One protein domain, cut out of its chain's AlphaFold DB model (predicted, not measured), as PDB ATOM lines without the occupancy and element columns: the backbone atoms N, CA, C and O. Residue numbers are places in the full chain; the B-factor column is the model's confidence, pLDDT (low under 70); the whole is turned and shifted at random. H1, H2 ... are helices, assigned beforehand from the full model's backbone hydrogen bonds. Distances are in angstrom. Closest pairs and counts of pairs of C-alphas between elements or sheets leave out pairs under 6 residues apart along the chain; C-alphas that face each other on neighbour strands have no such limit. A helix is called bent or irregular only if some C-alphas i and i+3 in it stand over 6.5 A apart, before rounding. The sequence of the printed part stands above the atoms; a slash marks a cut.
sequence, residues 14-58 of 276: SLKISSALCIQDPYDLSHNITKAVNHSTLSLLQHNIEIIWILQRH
ATOM      1  N   SER A  14      99.996 121.994  68.370       53.88
ATOM      2  CA  SER A  14     100.665 120.936  69.153       53.88
ATOM      3  C   SER A  14      99.863 119.653  69.448       53.88
ATOM      4  O   SER A  14      98.809 119.657  70.080       53.88
ATOM      5  N   LEU A  15     100.434 118.511  69.047       52.22
ATOM      6  CA  LEU A  15      99.962 117.144  69.307       52.22
ATOM      7  C   LEU A  15     100.193 116.763  70.783       52.22
ATOM      8  O   LEU A  15     100.926 115.836  71.117       52.22
ATOM      9  N   LYS A  16      99.576 117.492  71.716       53.44
ATOM     10  CA  LYS A  16      99.610 117.121  73.134       53.44
ATOM     11  C   LYS A  16      98.657 115.957  73.361       53.44
ATOM     12  O   LYS A  16      97.473 116.145  73.633       53.44
ATOM     13  N   ILE A  17      99.183 114.739  73.280       56.75
ATOM     14  CA  ILE A  17      98.491 113.541  73.761       56.75
ATOM     15  C   ILE A  17      98.425 113.649  75.296       56.75
ATOM     16  O   ILE A  17      99.327 113.230  76.017       56.75
ATOM     17  N   SER A  18      97.377 114.315  75.788       51.97
ATOM     18  CA  SER A  18      97.144 114.578  77.215       51.97
ATOM     19  C   SER A  18      96.702 113.330  77.987       51.97
ATOM     20  O   SER A  18      96.747 113.327  79.216       51.97
ATOM     21  N   SER A  19      96.253 112.282  77.298       57.34
ATOM     22  CA  SER A  19      95.856 111.008  77.892       57.34
ATOM     23  C   SER A  19      96.918 109.952  77.609       57.34
ATOM     24  O   SER A  19      97.418 109.852  76.492       57.34
ATOM     25  N   ALA A  20      97.286 109.153  78.616       67.44
ATOM     26  CA  ALA A  20      98.145 107.995  78.395       67.44
ATOM     27  C   ALA A  20      97.572 107.172  77.231       67.44
ATOM     28  O   ALA A  20      96.374 106.890  77.204       67.44
ATOM     29  N   LEU A  21      98.413 106.845  76.248       76.44
ATOM     30  CA  LEU A  21      98.060 105.968  75.137       76.44
ATOM     31  C   LEU A  21      97.380 104.733  75.738       76.44
ATOM     32  O   LEU A  21      97.998 104.060  76.558       76.44
ATOM     33  N   CYS A  22      96.125 104.466  75.383       83.50
ATOM     34  CA  CYS A  22      95.373 103.304  75.854       83.50
ATOM     35  C   CYS A  22      95.057 102.432  74.648       83.50
ATOM     36  O   CYS A  22      94.239 102.804  73.807       83.50
ATOM     37  N   ILE A  23      95.727 101.288  74.551       84.69
ATOM     38  CA  ILE A  23      95.413 100.276  73.545       84.69
ATOM     39  C   ILE A  23      94.735  99.130  74.282       84.69
ATOM     40  O   ILE A  23      95.372  98.410  75.047       84.69
ATOM     41  N   GLN A  24      93.429  99.001  74.076       88.44
ATOM     42  CA  GLN A  24      92.619  97.958  74.692       88.44
ATOM     43  C   GLN A  24      92.832  96.627  73.965       88.44
ATOM     44  O   GLN A  24      92.883  96.597  72.730       88.44
ATOM     45  N   ASP A  25      92.960  95.539  74.719       84.94
ATOM     46  CA  ASP A  25      93.040  94.198  74.146       84.94
ATOM     47  C   ASP A  25      91.681  93.807  73.525       84.94
ATOM     48  O   ASP A  25      90.643  93.951  74.177       84.94
ATOM     49  N   PRO A  26      91.639  93.333  72.264       88.00
ATOM     50  CA  PRO A  26      90.390  92.917  71.628       88.00
ATOM     51  C   PRO A  26      89.722  91.694  72.278       88.00
ATOM     52  O   PRO A  26      88.534  91.481  72.039       88.00
ATOM     53  N   TYR A  27      90.451  90.891  73.055       93.12
ATOM     54  CA  TYR A  27      89.925  89.708  73.746       93.12
ATOM     55  C   TYR A  27      89.676  89.947  75.239       93.12
ATOM     56  O   TYR A  27      88.904  89.210  75.848       93.12
ATOM     57  N   ASP A  28      90.279  90.988  75.811       90.50
ATOM     58  CA  ASP A  28      90.078  91.397  77.198       90.50
ATOM     59  C   ASP A  28      89.905  92.917  77.288       90.50
ATOM     60  O   ASP A  28      90.857  93.690  77.382       90.50
ATOM     61  N   LEU A  29      88.647  93.356  77.320       86.75
ATOM     62  CA  LEU A  29      88.305  94.774  77.418       86.75
ATOM     63  C   LEU A  29      88.788  95.419  78.732       86.75
ATOM     64  O   LEU A  29      88.849  96.644  78.820       86.75
ATOM     65  N   SER A  30      89.145  94.644  79.757       90.31
ATOM     66  CA  SER A  30      89.733  95.192  80.983       90.31
ATOM     67  C   SER A  30      91.247  95.421  80.864       90.31
ATOM     68  O   SER A  30      91.828  96.174  81.654       90.31
ATOM     69  N   HIS A  31      91.889  94.819  79.860       89.56
ATOM     70  CA  HIS A  31      93.328  94.872  79.676       89.56
ATOM     71  C   HIS A  31      93.750  96.043  78.784       89.56
ATOM     72  O   HIS A  31      93.353  96.171  77.624       89.56
ATOM     73  N   ASN A  32      94.613  96.900  79.332       87.62
ATOM     74  CA  ASN A  32      95.285  97.957  78.589       87.62
ATOM     75  C   ASN A  32      96.724  97.523  78.281       87.62
ATOM     76  O   ASN A  32      97.574  97.514  79.174       87.62
ATOM     77  N   ILE A  33      96.999  97.213  77.016       88.06
ATOM     78  CA  ILE A  33      98.293  96.709  76.531       88.06
ATOM     79  C   ILE A  33      99.410  97.729  76.794       88.06
ATOM     80  O   ILE A  33     100.553  97.374  77.081       88.06
ATOM     81  N   THR A  34      99.093  99.021  76.754       86.25
ATOM     82  CA  THR A  34     100.065 100.102  76.960       86.25
ATOM     83  C   THR A  34     100.264 100.468  78.428       86.25
ATOM     84  O   THR A  34     101.084 101.330  78.728       86.25
ATOM     85  N   LYS A  35      99.598  99.779  79.368       86.06
ATOM     86  CA  LYS A  35      99.775  99.994  80.815       86.06
ATOM     87  C   LYS A  35     101.213  99.749  81.285       86.06
ATOM     88  O   LYS A  35     101.646 100.361  82.254       86.06
ATOM     89  N   ALA A  36     101.949  98.867  80.608       86.56
ATOM     90  CA  ALA A  36     103.348  98.573  80.921       86.56
ATOM     91  C   ALA A  36     104.340  99.603  80.345       86.56
ATOM     92  O   ALA A  36     105.529  99.559  80.660       86.56
ATOM     93  N   VAL A  37     103.881 100.523  79.491       84.56
ATOM     94  CA  VAL A  37     104.744 101.511  78.837       84.56
ATOM     95  C   VAL A  37     104.963 102.684  79.788       84.56
ATOM     96  O   VAL A  37     104.023 103.371  80.182       84.56
ATOM     97  N   ASN A  38     106.217 102.929  80.160       88.88
ATOM     98  CA  ASN A  38     106.571 104.072  80.996       88.88
ATOM     99  C   ASN A  38     106.440 105.405  80.227       88.88
ATOM    100  O   ASN A  38     106.457 105.456  78.994       88.88
ATOM    101  N   HIS A  39     106.352 106.513  80.967       84.19
ATOM    102  CA  HIS A  39     106.213 107.849  80.378       84.19
ATOM    103  C   HIS A  39     107.360 108.225  79.427       84.19
ATOM    104  O   HIS A  39     107.120 108.907  78.435       84.19
ATOM    105  N   SER A  40     108.590 107.773  79.689       85.50
ATOM    106  CA  SER A  40     109.737 108.061  78.818       85.50
ATOM    107  C   SER A  40     109.618 107.373  77.456       85.50
ATOM    108  O   SER A  40     109.844 108.012  76.431       85.50
ATOM    109  N   THR A  41     109.191 106.108  77.418       86.31
ATOM    110  CA  THR A  41     108.944 105.381  76.162       86.31
ATOM    111  C   THR A  41     107.766 105.982  75.406       86.31
ATOM    112  O   THR A  41     107.804 106.085  74.183       86.31
ATOM    113  N   LEU A  42     106.735 106.430  76.123       84.62
ATOM    114  CA  LEU A  42     105.583 107.093  75.522       84.62
ATOM    115  C   LEU A  42     105.957 108.451  74.901       84.62
ATOM    116  O   LEU A  42     105.521 108.745  73.790       84.62
ATOM    117  N   SER A  43     106.813 109.232  75.564       83.44
ATOM    118  CA  SER A  43     107.377 110.479  75.023       83.44
ATOM    119  C   SER A  43     108.229 110.226  73.773       83.44
ATOM    120  O   SER A  43     108.079 110.903  72.757       83.44
ATOM    121  N   LEU A  44     109.057 109.176  73.786       85.50
ATOM    122  CA  LEU A  44     109.836 108.782  72.610       85.50
ATOM    123  C   LEU A  44     108.936 108.363  71.435       85.50
ATOM    124  O   LEU A  44     109.199 108.722  70.287       85.50
ATOM    125  N   LEU A  45     107.862 107.618  71.710       84.69
ATOM    126  CA  LEU A  45     106.890 107.218  70.695       84.69
ATOM    127  C   LEU A  45     106.178 108.435  70.088       84.69
ATOM    128  O   LEU A  45     106.044 108.502  68.869       84.69
ATOM    129  N   GLN A  46     105.769 109.401  70.917       83.94
ATOM    130  CA  GLN A  46     105.192 110.671  70.464       83.94
ATOM    131  C   GLN A  46     106.142 111.410  69.524       83.94
ATOM    132  O   GLN A  46     105.756 111.738  68.404       83.94
ATOM    133  N   HIS A  47     107.398 111.582  69.937       83.62
ATOM    134  CA  HIS A  47     108.412 112.260  69.135       83.62
ATOM    135  C   HIS A  47     108.633 111.580  67.774       83.62
ATOM    136  O   HIS A  47     108.681 112.238  66.736       83.62
ATOM    137  N   ASN A  48     108.692 110.246  67.747       81.25
ATOM    138  CA  ASN A  48     108.843 109.498  66.498       81.25
ATOM    139  C   ASN A  48     107.618 109.630  65.580       81.25
ATOM    140  O   ASN A  48     107.778 109.733  64.364       81.25
ATOM    141  N   ILE A  49     106.400 109.647  66.135       82.00
ATOM    142  CA  ILE A  49     105.172 109.867  65.358       82.00
ATOM    143  C   ILE A  49     105.165 111.274  64.753       82.00
ATOM    144  O   ILE A  49     104.819 111.417  63.583       82.00
ATOM    145  N   GLU A  50     105.587 112.294  65.504       80.69
ATOM    146  CA  GLU A  50     105.718 113.662  64.992       80.69
ATOM    147  C   GLU A  50     106.719 113.736  63.836       80.69
ATOM    148  O   GLU A  50     106.392 114.286  62.785       80.69
ATOM    149  N   ILE A  51     107.896 113.117  63.976       76.31
ATOM    150  CA  ILE A  51     108.891 113.046  62.898       76.31
ATOM    151  C   ILE A  51     108.294 112.364  61.665       76.31
ATOM    152  O   ILE A  51     108.380 112.910  60.568       76.31
ATOM    153  N   ILE A  52     107.658 111.199  61.819       76.75
ATOM    154  CA  ILE A  52     107.046 110.477  60.694       76.75
ATOM    155  C   ILE A  52     105.950 111.324  60.042       76.75
ATOM    156  O   ILE A  52     105.876 111.378  58.817       76.75
ATOM    157  N   TRP A  53     105.125 112.014  60.828       79.25
ATOM    158  CA  TRP A  53     104.076 112.888  60.313       79.25
ATOM    159  C   TRP A  53     104.649 114.070  59.526       79.25
ATOM    160  O   TRP A  53     104.171 114.362  58.429       79.25
ATOM    161  N   ILE A  54     105.715 114.703  60.027       75.31
ATOM    162  CA  ILE A  54     106.449 115.757  59.313       75.31
ATOM    163  C   ILE A  54     107.023 115.197  58.004       75.31
ATOM    164  O   ILE A  54     106.818 115.790  56.946       75.31
ATOM    165  N   LEU A  55     107.670 114.030  58.047       71.31
ATOM    166  CA  LEU A  55     108.257 113.372  56.874       71.31
ATOM    167  C   LEU A  55     107.212 112.911  55.845       71.31
ATOM    168  O   LEU A  55     107.506 112.859  54.656       71.31
ATOM    169  N   GLN A  56     106.000 112.560  56.275       72.00
ATOM    170  CA  GLN A  56     104.904 112.193  55.373       72.00
ATOM    171  C   GLN A  56     104.233 113.422  54.759       72.00
ATOM    172  O   GLN A  56     103.849 113.402  53.590       72.00
ATOM    173  N   ARG A  57     104.075 114.497  55.537       74.44
ATOM    174  CA  ARG A  57     103.398 115.722  55.094       74.44
ATOM    175  C   ARG A  57     104.284 116.583  54.200       74.44
ATOM    176  O   ARG A  57     103.790 117.269  53.303       74.44
ATOM    177  N   HIS A  58     105.589 116.533  54.422       66.88
ATOM    178  CA  HIS A  58     106.575 117.204  53.600       66.88
ATOM    179  C   HIS A  58     107.313 116.149  52.787       66.88
ATOM    180  O   HIS A  58     108.081 115.371  53.341       66.88
TER     181      HIS A  58
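What this domain is: This is residues 14 to 58 of the 276 residues of the protein "uncharacterized protein LOC113465455" of Diaphorina citri (UniProt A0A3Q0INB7). One long, straight helix, H2, and a looped arm make an open L whose corner lies near residues 37 to 39. The arm is an unnamed stretch that runs from beside H2 out to a turn at residues 25 to 30 and folds back through the very short H1, and at the other end of the L residues 51 to 58 stick out. The printed part has 45 residues, with two named helices in the order H1, H2 and no named strand; the class is all helix, with 23 residues in the named elements. The whole is loose, with a radius of gyration of the C-alphas of 12.8 A, and elongated, spanning 39 by 21 by 15 A.

Where its parts are: The printed part begins at Ser 14, C-alpha at (100.665, 120.936, 69.153), and residues 14 to 32 hold no named element. H1 is residues 33 to 36, 6.9 A from first to last C-alpha, and it is irregular, but only just, by that same distance. H2 is residues 39 to 57, 26.6 A long, from C-alpha 39 at (106.213, 107.849, 80.378) to C-alpha 57 at (103.398, 115.722, 55.094).

How they stand to each other: H1 and H2 are joined by a tight link of 2 residues, yet they are apart, with no C-alpha of the one within 8 A of the other. In H2 every pair of O i and N i+4 is within hydrogen-bond range. H1 is too short for such a pair, and its 1 pair of O i and N i+3 is not within range. Residues 51 to 58, of which 51 to 57 belong to H2, stand free.

The domain as a whole: The two C-alphas farthest apart are those of Ser 30 and His 58, at 39.0 A, while the C-alphas of Ser 14 and His 58 are 17.1 A apart. The body without residues 51 to 58 spans 32 by 17 by 14 A. The printed part has no cut. Its mean pLDDT is 79.0, and residues 14 to 20 and residue 58 are under 70.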